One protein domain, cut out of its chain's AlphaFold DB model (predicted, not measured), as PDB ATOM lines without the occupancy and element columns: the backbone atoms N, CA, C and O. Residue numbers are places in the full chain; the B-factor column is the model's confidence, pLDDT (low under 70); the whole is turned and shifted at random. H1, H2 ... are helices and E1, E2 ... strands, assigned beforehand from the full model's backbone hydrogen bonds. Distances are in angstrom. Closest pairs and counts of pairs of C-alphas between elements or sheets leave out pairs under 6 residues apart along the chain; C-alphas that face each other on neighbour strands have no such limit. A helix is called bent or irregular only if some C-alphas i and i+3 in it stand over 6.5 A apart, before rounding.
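What this domain is: This is residues 188 to 317 of the 317 residues of the protein "Lipase_3 domain-containing protein" of Rhizoctonia solani (UniProt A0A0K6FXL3). Look for helix H3 in the middle, between the parallel strand pair E3 and E4 on one side and the antiparallel hairpin E1 and E2 with H2 on the other. H1 lies far out at one end, and residues 227 to 233 stick out free. The 130 printed residues hold four named helices and four named strands, in the order H1 E1 E2 H2 H3 E3 H4 E4; the class is mixed, with under half of the residues in named elements. The whole is compact, radius of gyration of the C-alphas 15.1 A, spanning 44 by 43 by 28 A.

How they stand to each other: Start at E3, residues 269 to 272, and E4, residues 297 to 300, parallel at 14 degrees; N 298 and O 269, 2.8 A apart, are within hydrogen-bond range. With H4, residues 280 to 289, they form a strand-helix-strand unit, parallel neighbours with a helix between, its crossover right-handed. The closest C-alphas of E3 and H3, residues 245 to 254, are Leu 269 and His 251, 6.9 A. H3 touches H2, residues 218 to 225, closest at C-alphas Leu 246 and Val 220, 6.3 A, at a steep tilt of 47 degrees. E1, residues 203 to 205, and E2, residues 215 to 217, are a hairpin; N 204 and O 216 are 2.9 A apart. Every O i to N i+4 pair is within range in H2, H3 and H4; in H1, residues 189 to 198, 3 of 6.

Where its parts are: Find C-alpha 189 at (249.642, 87.519, 156.334), where irregular H1 begins; C-alphas 190 and 193 are 8.3 A apart. H3 measures 14.4 A, H4 14.3 A. E4 ends at C-alpha 300 (245.337, 73.889, 161.481).

The domain as a whole: The printed part has no cut. The links H2 to H3 and H3 to E3 are long. Confidence is under 70 at 44 residues, among them 188 to 202 and 227 to 245.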
ATOM      1  N   ASN A 188     245.940  88.461 153.407       52.50
ATOM      2  CA  ASN A 188     247.388  88.357 153.233       52.50
ATOM      3  C   ASN A 188     248.135  88.516 154.594       52.50
ATOM      4  O   ASN A 188     248.056  89.590 155.195       52.50
ATOM      5  N   PRO A 189     248.857  87.497 155.101       45.22
ATOM      6  CA  PRO A 189     249.642  87.519 156.334       45.22
ATOM      7  C   PRO A 189     250.886  88.410 156.265       45.22
ATOM      8  O   PRO A 189     251.490  88.661 157.298       45.22
ATOM      9  N   TRP A 190     251.283  88.949 155.111       43.75
ATOM     10  CA  TRP A 190     252.373  89.935 155.080       43.75
ATOM     11  C   TRP A 190     251.976  91.281 155.705       43.75
ATOM     12  O   TRP A 190     252.839  92.099 156.008       43.75
ATOM     13  N   ASN A 191     250.683  91.474 155.992       49.88
ATOM     14  CA  ASN A 191     250.162  92.632 156.707       49.88
ATOM     15  C   ASN A 191     249.831  92.319 158.187       49.88
ATOM     16  O   ASN A 191     248.780  92.687 158.709       49.88
ATOM     17  N   LEU A 192     250.725  91.597 158.882       46.56
ATOM     18  CA  LEU A 192     250.590  91.237 160.308       46.56
ATOM     19  C   LEU A 192     250.521  92.451 161.251       46.56
ATOM     20  O   LEU A 192     249.925  92.348 162.325       46.56
ATOM     21  N   GLY A 193     251.087  93.596 160.850       44.84
ATOM     22  CA  GLY A 193     250.963  94.861 161.585       44.84
ATOM     23  C   GLY A 193     249.503  95.301 161.722       44.84
ATOM     24  O   GLY A 193     249.052  95.596 162.828       44.84
ATOM     25  N   ASP A 194     248.740  95.202 160.634       43.62
ATOM     26  CA  ASP A 194     247.298  95.452 160.615       43.62
ATOM     27  C   ASP A 194     246.498  94.299 161.244       43.62
ATOM     28  O   ASP A 194     245.356  94.472 161.634       43.62
ATOM     29  N   ILE A 195     247.046  93.092 161.408       47.03
ATOM     30  CA  ILE A 195     246.346  92.048 162.175       47.03
ATOM     31  C   ILE A 195     246.365  92.404 163.663       47.03
ATOM     32  O   ILE A 195     245.331  92.298 164.311       47.03
ATOM     33  N   LEU A 196     247.508  92.842 164.202       47.00
ATOM     34  CA  LEU A 196     247.693  93.069 165.639       47.00
ATOM     35  C   LEU A 196     247.036  94.360 166.151       47.00
ATOM     36  O   LEU A 196     246.512  94.377 167.263       47.00
ATOM     37  N   VAL A 197     247.087  95.431 165.354       40.75
ATOM     38  CA  VAL A 197     246.549  96.756 165.720       40.75
ATOM     39  C   VAL A 197     245.027  96.794 165.595       40.75
ATOM     40  O   VAL A 197     244.356  97.535 166.310       40.75
ATOM     41  N   ASP A 198     244.490  95.959 164.715       41.94
ATOM     42  CA  ASP A 198     243.141  96.123 164.207       41.94
ATOM     43  C   ASP A 198     242.187  95.094 164.832       41.94
ATOM     44  O   ASP A 198     240.988  95.341 164.754       41.94
ATOM     45  N   VAL A 199     242.665  93.998 165.489       51.81
ATOM     46  CA  VAL A 199     241.820  92.981 166.177       51.81
ATOM     47  C   VAL A 199     240.749  93.675 167.006       51.81
ATOM     48  O   VAL A 199     240.940  94.040 168.166       51.81
ATOM     49  N   ASN A 200     239.585  93.832 166.390       52.16
ATOM     50  CA  ASN A 200     238.461  94.474 167.008       52.16
ATOM     51  C   ASN A 200     237.898  93.471 168.008       52.16
ATOM     52  O   ASN A 200     237.162  92.549 167.653       52.16
ATOM     53  N   THR A 201     238.288  93.644 169.265       56.19
ATOM     54  CA  THR A 201     237.811  92.861 170.404       56.19
ATOM     55  C   THR A 201     236.369  93.200 170.773       56.19
ATOM     56  O   THR A 201     235.826  92.577 171.684       56.19
ATOM     57  N   SER A 202     235.715  94.150 170.081       68.25
ATOM     58  CA  SER A 202     234.293  94.391 170.307       68.25
ATOM     59  C   SER A 202     233.486  93.157 169.925       68.25
ATOM     60  O   SER A 202     233.536  92.632 168.809       68.25
ATOM     61  N   VAL A 203     232.730  92.697 170.905       74.25
ATOM     62  CA  VAL A 203     231.811  91.576 170.795       74.25
ATOM     63  C   VAL A 203     230.385  92.095 170.703       74.25
ATOM     64  O   VAL A 203     230.062  93.168 171.213       74.25
ATOM     65  N   ILE A 204     229.527  91.315 170.065       81.31
ATOM     66  CA  ILE A 204     228.083  91.519 170.062       81.31
ATOM     67  C   ILE A 204     227.418  90.214 170.481       81.31
ATOM     68  O   ILE A 204     227.918  89.133 170.164       81.31
ATOM     69  N   GLN A 205     226.313  90.309 171.215       87.56
ATOM     70  CA  GLN A 205     225.457  89.159 171.464       87.56
ATOM     71  C   GLN A 205     224.629  88.874 170.206       87.56
ATOM     72  O   GLN A 205     223.955  89.770 169.702       87.56
ATOM     73  N   ALA A 206     224.687  87.641 169.705       86.19
ATOM     74  CA  ALA A 206     223.914  87.229 168.543       86.19
ATOM     75  C   ALA A 206     222.400  87.192 168.830       86.19
ATOM     76  O   ALA A 206     221.961  86.860 169.940       86.19
ATOM     77  N   GLU A 207     221.601  87.516 167.812       87.00
ATOM     78  CA  GLU A 207     220.138  87.455 167.869       87.00
ATOM     79  C   GLU A 207     219.606  86.021 168.024       87.00
ATOM     80  O   GLU A 207     220.321  85.031 167.857       87.00
ATOM     81  N   GLN A 208     218.328  85.894 168.399       85.50
ATOM     82  CA  GLN A 208     217.671  84.595 168.572       85.50
ATOM     83  C   GLN A 208     217.704  83.773 167.286       85.50
ATOM     84  O   GLN A 208     217.330  84.259 166.226       85.50
ATOM     85  N   GLY A 209     218.154  82.520 167.404       84.38
ATOM     86  CA  GLY A 209     218.327  81.619 166.261       84.38
ATOM     87  C   GLY A 209     219.663  81.774 165.526       84.38
ATOM     88  O   GLY A 209     219.940  80.998 164.614       84.38
ATOM     89  N   ILE A 210     220.517  82.718 165.942       85.94
ATOM     90  CA  ILE A 210     221.841  82.928 165.354       85.94
ATOM     91  C   ILE A 210     222.917  82.496 166.351       85.94
ATOM     92  O   ILE A 210     222.971  82.994 167.475       85.94
ATOM     93  N   VAL A 211     223.756  81.535 165.949       86.75
ATOM     94  CA  VAL A 211     224.909  80.991 166.696       86.75
ATOM     95  C   VAL A 211     224.647  80.807 168.198       86.75
ATOM     96  O   VAL A 211     225.457  81.173 169.050       86.75
ATOM     97  N   TYR A 212     223.479  80.252 168.531       90.00
ATOM     98  CA  TYR A 212     223.043  79.969 169.905       90.00
ATOM     99  C   TYR A 212     223.008  81.187 170.838       90.00
ATOM    100  O   TYR A 212     223.241  81.047 172.039       90.00
ATOM    101  N   ASN A 213     222.737  82.388 170.313       89.94
ATOM    102  CA  ASN A 213     222.659  83.620 171.107       89.94
ATOM    103  C   ASN A 213     223.945  83.958 171.875       89.94
ATOM    104  O   ASN A 213     223.922  84.644 172.902       89.94
ATOM    105  N   THR A 214     225.075  83.458 171.387       88.25
ATOM    106  CA  THR A 214     226.378  83.643 172.014       88.25
ATOM    107  C   THR A 214     226.999  84.988 171.643       88.25
ATOM    108  O   THR A 214     226.602  85.653 170.688       88.25
ATOM    109  N   HIS A 215     227.999  85.410 172.418       86.62
ATOM    110  CA  HIS A 215     228.814  86.573 172.068       86.62
ATOM    111  C   HIS A 215     229.924  86.199 171.089       86.62
ATOM    112  O   HIS A 215     230.741  85.317 171.378       86.62
ATOM    113  N   VAL A 216     229.980  86.933 169.984       80.31
ATOM    114  CA  VAL A 216     230.913  86.736 168.871       80.31
ATOM    115  C   VAL A 216     231.491  88.081 168.429       80.31
ATOM    116  O   VAL A 216     231.003  89.134 168.842       80.31
ATOM    117  N   SER A 217     232.538  88.075 167.602       75.81
ATOM    118  CA  SER A 217     233.115  89.323 167.084       75.81
ATOM    119  C   SER A 217     232.073  90.147 166.313       75.81
ATOM    120  O   SER A 217     231.461  89.666 165.358       75.81
ATOM    121  N   ASN A 218     231.904  91.412 166.711       73.25
ATOM    122  CA  ASN A 218     230.916  92.341 166.159       73.25
ATOM    123  C   ASN A 218     231.089  92.547 164.651       73.25
ATOM    124  O   ASN A 218     230.122  92.476 163.900       73.25
ATOM    125  N   GLY A 219     232.327  92.749 164.194       63.72
ATOM    126  CA  GLY A 219     232.607  92.934 162.771       63.72
ATOM    127  C   GLY A 219     232.210  91.728 161.922       63.72
ATOM    128  O   GLY A 219     231.704  91.880 160.817       63.72
ATOM    129  N   VAL A 220     232.384  90.523 162.464       68.81
ATOM    130  CA  VAL A 220     232.112  89.289 161.724       68.81
ATOM    131  C   VAL A 220     230.634  88.940 161.736       68.81
ATOM    132  O   VAL A 220     230.082  88.581 160.701       68.81
ATOM    133  N   TYR A 221     229.976  89.109 162.884       76.00
ATOM    134  CA  TYR A 221     228.527  88.965 162.992       76.00
ATOM    135  C   TYR A 221     227.810  89.860 161.981       76.00
ATOM    136  O   TYR A 221     226.934  89.410 161.248       76.00
ATOM    137  N   LYS A 222     228.234  91.123 161.908       72.69
ATOM    138  CA  LYS A 222     227.644  92.122 161.025       72.69
ATOM    139  C   LYS A 222     227.813  91.791 159.548       72.69
ATOM    140  O   LYS A 222     226.830  91.864 158.823       72.69
ATOM    141  N   GLY A 223     229.006  91.367 159.131       67.25
ATOM    142  CA  GLY A 223     229.248  90.959 157.745       67.25
ATOM    143  C   GLY A 223     228.518  89.675 157.322       67.25
ATOM    144  O   GLY A 223     228.332  89.460 156.130       67.25
ATOM    145  N   MET A 224     228.113  88.822 158.271       73.50
ATOM    146  CA  MET A 224     227.440  87.542 157.992       73.50
ATOM    147  C   MET A 224     225.919  87.600 158.063       73.50
ATOM    148  O   MET A 224     225.247  86.962 157.258       73.50
ATOM    149  N   PHE A 225     225.385  88.277 159.078       77.44
ATOM    150  CA  PHE A 225     223.993  88.095 159.492       77.44
ATOM    151  C   PHE A 225     223.139  89.348 159.366       77.44
ATOM    152  O   PHE A 225     221.920  89.251 159.475       77.44
ATOM    153  N   MET A 226     223.738  90.522 159.149       71.75
ATOM    154  CA  MET A 226     222.935  91.712 158.895       71.75
ATOM    155  C   MET A 226     222.581  91.825 157.420       71.75
ATOM    156  O   MET A 226     223.395  91.557 156.539       71.75
ATOM    157  N   GLU A 227     221.356  92.273 157.169       67.12
ATOM    158  CA  GLU A 227     220.903  92.622 155.833       67.12
ATOM    159  C   GLU A 227     221.726  93.792 155.284       67.12
ATOM    160  O   GLU A 227     222.024  94.760 155.991       67.12
ATOM    161  N   PHE A 228     222.100  93.692 154.011       63.75
ATOM    162  CA  PHE A 228     222.725  94.796 153.306       63.75
ATOM    163  C   PHE A 228     221.687  95.904 153.078       63.75
ATOM    164  O   PHE A 228     220.784  95.754 152.261       63.75
ATOM    165  N   ASP A 229     221.827  97.020 153.795       64.56
ATOM    166  CA  ASP A 229     221.014  98.227 153.617       64.56
ATOM    167  C   ASP A 229     221.873  99.326 152.955       64.56
ATOM    168  O   ASP A 229     222.767  99.872 153.614       64.56
ATOM    169  N   PRO A 230     221.612  99.694 151.682       56.66
ATOM    170  CA  PRO A 230     222.360 100.730 150.964       56.66
ATOM    171  C   PRO A 230     222.354 102.102 151.660       56.66
ATOM    172  O   PRO A 230     223.220 102.935 151.390       56.66
ATOM    173  N   GLY A 231     221.371 102.362 152.534       50.16
ATOM    174  CA  GLY A 231     221.208 103.616 153.269       50.16
ATOM    175  C   GLY A 231     221.865 103.640 154.651       50.16
ATOM    176  O   GLY A 231     221.983 104.717 155.244       50.16
ATOM    177  N   ARG A 232     222.314 102.494 155.183       49.72
ATOM    178  CA  ARG A 232     223.008 102.421 156.477       49.72
ATOM    179  C   ARG A 232     224.506 102.269 156.264       49.72
ATOM    180  O   ARG A 232     225.013 101.189 155.978       49.72
ATOM    181  N   ALA A 233     225.240 103.355 156.501       40.59
ATOM    182  CA  ALA A 233     226.674 103.260 156.733       40.59
ATOM    183  C   ALA A 233     226.905 102.450 158.017       40.59
ATOM    184  O   ALA A 233     226.646 102.917 159.129       40.59
ATOM    185  N   TYR A 234     227.356 101.208 157.874       44.28
ATOM    186  CA  TYR A 234     227.789 100.412 159.012       44.28
ATOM    187  C   TYR A 234     229.203 100.841 159.402       44.28
ATOM    188  O   TYR A 234     230.180 100.245 158.955       44.28
ATOM    189  N   ALA A 235     229.293 101.846 160.275       33.31
ATOM    190  CA  ALA A 235     230.526 102.222 160.958       33.31
ATOM    191  C   ALA A 235     230.986 101.076 161.855       33.31
ATOM    192  O   ALA A 235     230.615 100.975 163.028       33.31
ATOM    193  N   THR A 236     231.745 100.145 161.289       35.94
ATOM    194  CA  THR A 236     232.358  99.061 162.046       35.94
ATOM    195  C   THR A 236     233.823  98.961 161.669       35.94
ATOM    196  O   THR A 236     234.162  98.877 160.496       35.94
ATOM    197  N   ALA A 237     234.681  98.970 162.692       31.94
ATOM    198  CA  ALA A 237     236.133  99.051 162.574       31.94
ATOM    199  C   ALA A 237     236.690  98.159 161.459       31.94
ATOM    200  O   ALA A 237     236.429  96.957 161.449       31.94
ATOM    201  N   ARG A 238     237.457  98.741 160.539       33.44
ATOM    202  CA  ARG A 238     238.238  98.008 159.536       33.44
ATOM    203  C   ARG A 238     239.001  96.908 160.281       33.44
ATOM    204  O   ARG A 238     239.561  97.181 161.333       33.44
ATOM    205  N   THR A 239     238.864  95.641 159.885       35.84
ATOM    206  CA  THR A 239     239.686  94.600 160.514       35.84
ATOM    207  C   THR A 239     239.920  93.385 159.640       35.84
ATOM    208  O   THR A 239     238.989  92.692 159.228       35.84
ATOM    209  N   LEU A 240     241.198  93.052 159.479       38.34
ATOM    210  CA  LEU A 240     241.718  91.863 158.804       38.34
ATOM    211  C   LEU A 240     241.349  90.533 159.488       38.34
ATOM    212  O   LEU A 240     241.230  89.508 158.816       38.34
ATOM    213  N   ALA A 241     241.084  90.561 160.799       37.94
ATOM    214  CA  ALA A 241     240.605  89.432 161.599       37.94
ATOM    215  C   ALA A 241     239.196  88.955 161.209       37.94
ATOM    216  O   ALA A 241     238.777  87.900 161.662       37.94
ATOM    217  N   ARG A 242     238.452  89.689 160.367       47.75
ATOM    218  CA  ARG A 242     237.079  89.315 160.011       47.75
ATOM    219  C   ARG A 242     236.993  88.089 159.098       47.75
ATOM    220  O   ARG A 242     236.035  87.343 159.202       47.75
ATOM    221  N   ARG A 243     237.987  87.839 158.237       53.50
ATOM    222  CA  ARG A 243     237.840  86.983 157.037       53.50
ATOM    223  C   ARG A 243     237.860  85.466 157.295       53.50
ATOM    224  O   ARG A 243     237.074  84.735 156.705       53.50
ATOM    225  N   VAL A 244     238.693  84.987 158.225       51.44
ATOM    226  CA  VAL A 244     238.795  83.548 158.585       51.44
ATOM    227  C   VAL A 244     237.731  83.131 159.620       51.44
ATOM    228  O   VAL A 244     237.386  81.960 159.769       51.44
ATOM    229  N   VAL A 245     237.148  84.112 160.312       57.03
ATOM    230  CA  VAL A 245     236.128  83.916 161.354       57.03
ATOM    231  C   VAL A 245     234.749  83.616 160.757       57.03
ATOM    232  O   VAL A 245     233.931  82.952 161.393       57.03
ATOM    233  N   LEU A 246     234.521  84.041 159.511       70.88
ATOM    234  CA  LEU A 246     233.277  83.832 158.761       70.88
ATOM    235  C   LEU A 246     232.976  82.338 158.594       70.88
ATOM    236  O   LEU A 246     231.850  81.911 158.827       70.88
ATOM    237  N   GLN A 247     234.001  81.528 158.305       78.25
ATOM    238  CA  GLN A 247     233.862  80.076 158.152       78.25
ATOM    239  C   GLN A 247     233.377  79.396 159.438       78.25
ATOM    240  O   GLN A 247     232.481  78.557 159.391       78.25
ATOM    241  N   HIS A 248     233.925  79.781 160.595       83.56
ATOM    242  CA  HIS A 248     233.501  79.213 161.873       83.56
ATOM    243  C   HIS A 248     232.078  79.627 162.238       83.56
ATOM    244  O   HIS A 248     231.292  78.783 162.645       83.56
ATOM    245  N   LEU A 249     231.731  80.907 162.075       84.25
ATOM    246  CA  LEU A 249     230.369  81.373 162.342       84.25
ATOM    247  C   LEU A 249     229.353  80.696 161.425       84.25
ATOM    248  O   LEU A 249     228.292  80.314 161.905       84.25
ATOM    249  N   LEU A 250     229.677  80.513 160.141       86.94
ATOM    250  CA  LEU A 250     228.788  79.837 159.198       86.94
ATOM    251  C   LEU A 250     228.599  78.374 159.592       86.94
ATOM    252  O   LEU A 250     227.474  77.888 159.645       86.94
ATOM    253  N   HIS A 251     229.694  77.684 159.907       90.06
ATOM    254  CA  HIS A 251     229.639  76.288 160.312       90.06
ATOM    255  C   HIS A 251     228.840  76.102 161.609       90.06
ATOM    256  O   HIS A 251     227.946  75.262 161.652       90.06
ATOM    257  N   THR A 252     229.080  76.932 162.630       90.62
ATOM    258  CA  THR A 252     228.282  76.938 163.868       90.62
ATOM    259  C   THR A 252     226.826  77.318 163.604       90.62
ATOM    260  O   THR A 252     225.924  76.812 164.258       90.62
ATOM    261  N   GLN A 253     226.548  78.194 162.637       90.94
ATOM    262  CA  GLN A 253     225.168  78.486 162.257       90.94
ATOM    263  C   GLN A 253     224.488  77.254 161.644       90.94
ATOM    264  O   GLN A 253     223.318  77.007 161.921       90.94
ATOM    265  N   PHE A 254     225.207  76.443 160.866       90.50
ATOM    266  CA  PHE A 254     224.670  75.205 160.298       90.50
ATOM    267  C   PHE A 254     224.469  74.074 161.310       90.50
ATOM    268  O   PHE A 254     223.724  73.140 161.013       90.50
ATOM    269  N   THR A 255     225.051  74.149 162.509       90.50
ATOM    270  CA  THR A 255     224.704  73.217 163.594       90.50
ATOM    271  C   THR A 255     223.383  73.588 164.278       90.50
ATOM    272  O   THR A 255     222.819  72.772 165.009       90.50
ATOM    273  N   VAL A 256     222.855  74.802 164.065       89.50
ATOM    274  CA  VAL A 256     221.577  75.227 164.655       89.50
ATOM    275  C   VAL A 256     220.422  74.434 164.012       89.50
ATOM    276  O   VAL A 256     220.329  74.368 162.780       89.50
ATOM    277  N   PRO A 257     219.512  73.836 164.810       86.19
ATOM    278  CA  PRO A 257     218.409  73.040 164.281       86.19
ATOM    279  C   PRO A 257     217.551  73.799 163.263       86.19
ATOM    280  O   PRO A 257     217.110  74.916 163.519       86.19
ATOM    281  N   GLY A 258     217.285  73.165 162.119       84.12
ATOM    282  CA  GLY A 258     216.422  73.713 161.067       84.12
ATOM    283  C   GLY A 258     217.095  74.699 160.106       84.12
ATOM    284  O   GLY A 258     216.443  75.131 159.161       84.12
ATOM    285  N   VAL A 259     218.377  75.031 160.301       85.94
ATOM    286  CA  VAL A 259     219.105  75.940 159.398       85.94
ATOM    287  C   VAL A 259     219.596  75.231 158.139       85.94
ATOM    288  O   VAL A 259     219.539  75.797 157.048       85.94
ATOM    289  N   LEU A 260     220.101  74.002 158.267       83.38
ATOM    290  CA  LEU A 260     220.547  73.244 157.102       83.38
ATOM    291  C   LEU A 260     219.374  72.919 156.171       83.38
ATOM    292  O   LEU A 260     218.288  72.580 156.655       83.38
ATOM    293  N   PRO A 261     219.590  72.942 154.841       80.94
ATOM    294  CA  PRO A 261     218.577  72.486 153.905       80.94
ATOM    295  C   PRO A 261     218.144  71.047 154.221       80.94
ATOM    296  O   PRO A 261     218.979  70.230 154.632       80.94
ATOM    297  N   PRO A 262     216.866  70.692 153.994       78.81
ATOM    298  CA  PRO A 262     216.394  69.327 154.187       78.81
ATOM    299  C   PRO A 262     217.292  68.316 153.465       78.81
ATOM    300  O   PRO A 262     217.750  68.575 152.354       78.81
ATOM    301  N   LEU A 263     217.521  67.159 154.094       82.06
ATOM    302  CA  LEU A 263     218.365  66.063 153.583       82.06
ATOM    303  C   LEU A 263     219.874  66.368 153.509       82.06
ATOM    304  O   LEU A 263     220.644  65.484 153.139       82.06
ATOM    305  N   SER A 264     220.308  67.575 153.882       86.25
ATOM    306  CA  SER A 264     221.731  67.908 153.969       86.25
ATOM    307  C   SER A 264     222.325  67.436 155.293       86.25
ATOM    308  O   SER A 264     221.668  67.451 156.333       86.25
ATOM    309  N   VAL A 265     223.596  67.049 155.248       88.69
ATOM    310  CA  VAL A 265     224.401  66.696 156.422       88.69
ATOM    311  C   VAL A 265     225.577  67.659 156.478       88.69
ATOM    312  O   VAL A 265     226.204  67.922 155.450       88.69
ATOM    313  N   LEU A 266     225.873  68.200 157.662       92.19
ATOM    314  CA  LEU A 266     227.016  69.089 157.834       92.19
ATOM    315  C   LEU A 266     228.314  68.298 157.671       92.19
ATOM    316  O   LEU A 266     228.547  67.341 158.408       92.19
ATOM    317  N   GLY A 267     229.152  68.708 156.719       92.12
ATOM    318  CA  GLY A 267     230.497  68.166 156.539       92.12
ATOM    319  C   GLY A 267     231.491  68.691 157.575       92.12
ATOM    320  O   GLY A 267     231.107  69.235 158.608       92.12
ATOM    321  N   ASP A 268     232.779  68.530 157.290       93.56
ATOM    322  CA  ASP A 268     233.854  69.057 158.130       93.56
ATOM    323  C   ASP A 268     234.064  70.567 157.915       93.56
ATOM    324  O   ASP A 268     233.793  71.109 156.843       93.56
ATOM    325  N   LEU A 269     234.628  71.234 158.922       93.38
ATOM    326  CA  LEU A 269     235.219  72.568 158.810       93.38
ATOM    327  C   LEU A 269     236.744  72.451 158.847       93.38
ATOM    328  O   LEU A 269     237.296  71.953 159.826       93.38
ATOM    329  N   TYR A 270     237.429  72.988 157.837       92.44
ATOM    330  CA  TYR A 270     238.884  73.140 157.832       92.44
ATOM    331  C   TYR A 270     239.249  74.617 157.828       92.44
ATOM    332  O   TYR A 270     238.849  75.355 156.934       92.44
ATOM    333  N   THR A 271     240.041  75.044 158.809       90.06
ATOM    334  CA  THR A 271     240.583  76.404 158.854       90.06
ATOM    335  C   THR A 271     242.095  76.388 159.006       90.06
ATOM    336  O   THR A 271     242.646  75.566 159.738       90.06
ATOM    337  N   PHE A 272     242.763  77.322 158.331       86.25
ATOM    338  CA  PHE A 272     244.221  77.435 158.286       86.25
ATOM    339  C   PHE A 272     244.630  78.803 158.830       86.25
ATOM    340  O   PHE A 272     244.116  79.821 158.372       86.25
ATOM    341  N   GLY A 273     245.493  78.837 159.850       80.00
ATOM    342  CA  GLY A 273     245.961  80.098 160.449       80.00
ATOM    343  C   GLY A 273     244.843  80.944 161.080       80.00
ATOM    344  O   GLY A 273     244.956  82.160 161.183       80.00
ATOM    345  N   CYS A 274     243.719  80.335 161.475       79.88
ATOM    346  CA  CYS A 274     242.562  81.079 161.985       79.88
ATOM    347  C   CYS A 274     242.854  81.725 163.348       79.88
ATOM    348  O   CYS A 274     243.349  81.003 164.218       79.88
ATOM    349  N   PRO A 275     242.487  83.002 163.597       77.62
ATOM    350  CA  PRO A 275     242.541  83.620 164.925       77.62
ATOM    351  C   PRO A 275     241.488  83.039 165.886       77.62
ATOM    352  O   PRO A 275     240.682  82.186 165.511       77.62
ATOM    353  N   ARG A 276     241.491  83.477 167.151       77.56
ATOM    354  CA  ARG A 276     240.397  83.223 168.104       77.56
ATOM    355  C   ARG A 276     239.197  84.111 167.758       77.56
ATOM    356  O   ARG A 276     239.360  85.248 167.328       77.56
ATOM    357  N   ILE A 277     237.994  83.573 167.933       75.31
ATOM    358  CA  ILE A 277     236.795  84.075 167.236       75.31
ATOM    359  C   ILE A 277     235.631  84.472 168.145       75.31
ATOM    360  O   ILE A 277     234.758  85.244 167.751       75.31
ATOM    361  N   GLY A 278     235.623  83.962 169.368       75.19
ATOM    362  CA  GLY A 278     234.578  84.195 170.351       75.19
ATOM    363  C   GLY A 278     235.068  83.809 171.738       75.19
ATOM    364  O   GLY A 278     236.153  83.240 171.891       75.19
ATOM    365  N   TYR A 279     234.268  84.137 172.748       81.00
ATOM    366  CA  TYR A 279     234.535  83.720 174.122       81.00
ATOM    367  C   TYR A 279     234.333  82.213 174.300       81.00
ATOM    368  O   TYR A 279     233.828  81.508 173.422       81.00
ATOM    369  N   LYS A 280     234.696  81.733 175.490       84.94
ATOM    370  CA  LYS A 280     234.571  80.335 175.891       84.94
ATOM    371  C   LYS A 280     233.177  79.755 175.619       84.94
ATOM    372  O   LYS A 280     233.100  78.682 175.035       84.94
ATOM    373  N   HIS A 281     232.100  80.485 175.918       85.31
ATOM    374  CA  HIS A 281     230.733  79.999 175.679       85.31
ATOM    375  C   HIS A 281     230.407  79.776 174.195       85.31
ATOM    376  O   HIS A 281     229.582  78.927 173.888       85.31
ATOM    377  N   PHE A 282     231.038  80.504 173.263       86.88
ATOM    378  CA  PHE A 282     230.859  80.248 171.830       86.88
ATOM    379  C   PHE A 282     231.553  78.940 171.446       86.88
ATOM    380  O   PHE A 282     230.980  78.121 170.734       86.88
ATOM    381  N   ALA A 283     232.772  78.726 171.951       87.00
ATOM    382  CA  ALA A 283     233.516  77.496 171.710       87.00
ATOM    383  C   ALA A 283     232.818  76.270 172.325       87.00
ATOM    384  O   ALA A 283     232.760  75.222 171.689       87.00
ATOM    385  N   GLU A 284     232.260  76.412 173.531       90.19
ATOM    386  CA  GLU A 284     231.455  75.376 174.189       90.19
ATOM    387  C   GLU A 284     230.162  75.113 173.419       90.19
ATOM    388  O   GLU A 284     229.909  73.968 173.069       90.19
ATOM    389  N   ALA A 285     229.408  76.150 173.035       89.38
ATOM    390  CA  ALA A 285     228.187  75.977 172.247       89.38
ATOM    391  C   ALA A 285     228.454  75.291 170.900       89.38
ATOM    392  O   ALA A 285     227.702  74.401 170.511       89.38
ATOM    393  N   MET A 286     229.527  75.663 170.198       89.44
ATOM    394  CA  MET A 286     229.932  74.978 168.971       89.44
ATOM    395  C   MET A 286     230.229  73.503 169.253       89.44
ATOM    396  O   MET A 286     229.653  72.638 168.605       89.44
ATOM    397  N   LYS A 287     231.076  73.210 170.247       89.62
ATOM    398  CA  LYS A 287     231.459  71.840 170.609       89.62
ATOM    399  C   LYS A 287     230.257  70.982 171.015       89.62
ATOM    400  O   LYS A 287     230.150  69.853 170.558       89.62
ATOM    401  N   ASP A 288     229.360  71.515 171.836       91.12
ATOM    402  CA  ASP A 288     228.199  70.794 172.366       91.12
ATOM    403  C   ASP A 288     227.167  70.455 171.279       91.12
ATOM    404  O   ASP A 288     226.327  69.576 171.472       91.12
ATOM    405  N   ASN A 289     227.231  71.143 170.134       89.69
ATOM    406  CA  ASN A 289     226.356  70.915 168.987       89.69
ATOM    407  C   ASN A 289     227.063  70.240 167.799       89.69
ATOM    408  O   ASN A 289     226.416  69.963 166.788       89.69
ATOM    409  N   LEU A 290     228.356  69.929 167.924       87.19
ATOM    410  CA  LEU A 290     228.996  68.926 167.083       87.19
ATOM    411  C   LEU A 290     228.617  67.543 167.620       87.19
ATOM    412  O   LEU A 290     228.640  67.290 168.823       87.19
ATOM    413  N   GLY A 291     228.231  66.633 166.733       78.50
ATOM    414  CA  GLY A 291     227.706  65.337 167.140       78.50
ATOM    415  C   GLY A 291     227.926  64.229 166.117       78.50
ATOM    416  O   GLY A 291     228.590  64.424 165.101       78.50
ATOM    417  N   PRO A 292     227.324  63.046 166.343       78.00
ATOM    418  CA  PRO A 292     227.493  61.875 165.475       78.00
ATOM    419  C   PRO A 292     227.036  62.079 164.023       78.00
ATOM    420  O   PRO A 292     227.338  61.258 163.159       78.00
ATOM    421  N   HIS A 293     226.271  63.143 163.768       77.88
ATOM    422  CA  HIS A 293     225.680  63.478 162.473       77.88
ATOM    423  C   HIS A 293     226.258  64.761 161.859       77.88
ATOM    424  O   HIS A 293     225.738  65.231 160.852       77.88
ATOM    425  N   THR A 294     227.308  65.331 162.447       85.94
ATOM    426  CA  THR A 294     228.055  66.456 161.873       85.94
ATOM    427  C   THR A 294     229.485  66.018 161.596       85.94
ATOM    428  O   THR A 294     229.994  65.098 162.237       85.94
ATOM    429  N   GLY A 295     230.154  66.686 160.662       87.69
ATOM    430  CA  GLY A 295     231.598  66.571 160.528       87.69
ATOM    431  C   GLY A 295     232.347  67.183 161.704       87.69
ATOM    432  O   GLY A 295     231.770  67.702 162.664       87.69
ATOM    433  N   SER A 296     233.666  67.089 161.617       90.56
ATOM    434  CA  SER A 296     234.592  67.637 162.603       90.56
ATOM    435  C   SER A 296     234.949  69.091 162.295       90.56
ATOM    436  O   SER A 296     235.061  69.474 161.132       90.56
ATOM    437  N   ALA A 297     235.280  69.875 163.322       90.94
ATOM    438  CA  ALA A 297     235.914  71.181 163.150       90.94
ATOM    439  C   ALA A 297     237.430  71.092 163.386       90.94
ATOM    440  O   ALA A 297     237.895  70.726 164.466       90.94
ATOM    441  N   ARG A 298     238.225  71.428 162.365       90.19
ATOM    442  CA  ARG A 298     239.690  71.354 162.372       90.19
ATOM    443  C   ARG A 298     240.288  72.742 162.199       90.19
ATOM    444  O   ARG A 298     240.062  73.429 161.202       90.19
ATOM    445  N   ARG A 299     241.115  73.130 163.165       89.12
ATOM    446  CA  ARG A 299     241.919  74.350 163.114       89.12
ATOM    447  C   ARG A 299     243.387  73.970 163.002       89.12
ATOM    448  O   ARG A 299     243.969  73.448 163.948       89.12
ATOM    449  N   ILE A 300     243.957  74.214 161.830       88.81
ATOM    450  CA  ILE A 300     245.337  73.889 161.481       88.81
ATOM    451  C   ILE A 300     246.154  75.174 161.599       88.81
ATOM    452  O   ILE A 300     245.829  76.197 160.996       88.81
ATOM    453  N   ALA A 301     247.203  75.130 162.411       86.88
ATOM    454  CA  ALA A 301     248.079  76.260 162.677       86.88
ATOM    455  C   ALA A 301     249.524  75.851 162.405       86.88
ATOM    456  O   ALA A 301     249.945  74.770 162.822       86.88
ATOM    457  N   ASN A 302     250.279  76.721 161.735       83.06
ATOM    458  CA  ASN A 302     251.729  76.602 161.730       83.06
ATOM    459  C   ASN A 302     252.264  77.020 163.112       83.06
ATOM    460  O   ASN A 302     251.723  77.937 163.726       83.06
ATOM    461  N   ALA A 303     253.304  76.347 163.608       79.19
ATOM    462  CA  ALA A 303     253.822  76.569 164.962       79.19
ATOM    463  C   ALA A 303     254.315  78.011 165.175       79.19
ATOM    464  O   ALA A 303     254.122  78.576 166.250       79.19
ATOM    465  N   ASP A 304     254.879  78.610 164.125       78.56
ATOM    466  CA  ASP A 304     255.418  79.973 164.143       78.56
ATOM    467  C   ASP A 304     254.379  81.041 163.755       78.56
ATOM    468  O   ASP A 304     254.693  82.230 163.696       78.56
ATOM    469  N   ASP A 305     253.130  80.643 163.489       75.00
ATOM    470  CA  ASP A 305     252.063  81.577 163.141       75.00
ATOM    471  C   ASP A 305     251.491  82.247 164.403       75.00
ATOM    472  O   ASP A 305     251.001  81.602 165.341       75.00
ATOM    473  N   LEU A 306     251.545  83.578 164.422       76.06
ATOM    474  CA  LEU A 306     251.004  84.400 165.503       76.06
ATOM    475  C   LEU A 306     249.494  84.629 165.365       76.06
ATOM    476  O   LEU A 306     248.838  84.919 166.368       76.06
ATOM    477  N   VAL A 307     248.912  84.474 164.168       76.75
ATOM    478  CA  VAL A 307     247.482  84.731 163.932       76.75
ATOM    479  C   VAL A 307     246.602  83.828 164.807       76.75
ATOM    480  O   VAL A 307     245.711  84.347 165.484       76.75
ATOM    481  N   PRO A 308     246.870  82.514 164.948       82.38
ATOM    482  CA  PRO A 308     246.124  81.662 165.867       82.38
ATOM    483  C   PRO A 308     246.217  82.052 167.347       82.38
ATOM    484  O   PRO A 308     245.409  81.606 168.175       82.38
ATOM    485  N   GLN A 309     247.186  82.889 167.703       80.19
ATOM    486  CA  GLN A 309     247.430  83.315 169.073       80.19
ATOM    487  C   GLN A 309     246.725  84.628 169.425       80.19
ATOM    488  O   GLN A 309     246.788  85.037 170.589       80.19
ATOM    489  N   VAL A 310     246.009  85.256 168.487       73.81
ATOM    490  CA  VAL A 310     245.257  86.497 168.722       73.81
ATOM    491  C   VAL A 310     243.743  86.307 168.562       73.81
ATOM    492  O   VAL A 310     243.324  85.437 167.802       73.81
ATOM    493  N   PRO A 311     242.910  87.107 169.257       68.94
ATOM    494  CA  PRO A 311     243.269  87.933 170.416       68.94
ATOM    495  C   PRO A 311     243.758  87.084 171.607       68.94
ATOM    496  O   PRO A 311     243.338  85.934 171.728       68.94
ATOM    497  N   PRO A 312     244.637  87.606 172.488       69.62
ATOM    498  CA  PRO A 312     245.191  86.865 173.626       69.62
ATOM    499  C   PRO A 312     244.111  86.417 174.626       69.62
ATOM    500  O   PRO A 312     243.156  87.143 174.887       69.62
ATOM    501  N   VAL A 313     244.295  85.236 175.234       67.88
ATOM    502  CA  VAL A 313     243.322  84.603 176.161       67.88
ATOM    503  C   VAL A 313     243.003  85.482 177.376       67.88
ATOM    504  O   VAL A 313     241.892  85.451 177.884       67.88
ATOM    505  N   VAL A 314     243.944  86.325 177.810       58.44
ATOM    506  CA  VAL A 314     243.785  87.203 178.985       58.44
ATOM    507  C   VAL A 314     242.677  88.258 178.807       58.44
ATOM    508  O   VAL A 314     242.216  88.830 179.787       58.44
ATOM    509  N   LEU A 315     242.238  88.510 177.568       48.00
ATOM    510  CA  LEU A 315     241.157  89.450 177.244       48.00
ATOM    511  C   LEU A 315     239.778  88.771 177.110       48.00
ATOM    512  O   LEU A 315     238.798  89.454 176.830       48.00
ATOM    513  N   PHE A 316     239.700  87.447 177.286       41.84
ATOM    514  CA  PHE A 316     238.498  86.634 177.080       41.84
ATOM    515  C   PHE A 316     238.206  85.797 178.344       41.84
ATOM    516  O   PHE A 316     238.569  84.619 178.361       41.84
ATOM    517  N   PRO A 317     237.634  86.397 179.415       38.53
ATOM    518  CA  PRO A 317     237.237  85.672 180.626       38.53
ATOM    519  C   PRO A 317     236.109  84.657 180.391       38.53
ATOM    520  O   PRO A 317     235.289  84.864 179.464       38.53
TER     521      PRO A 317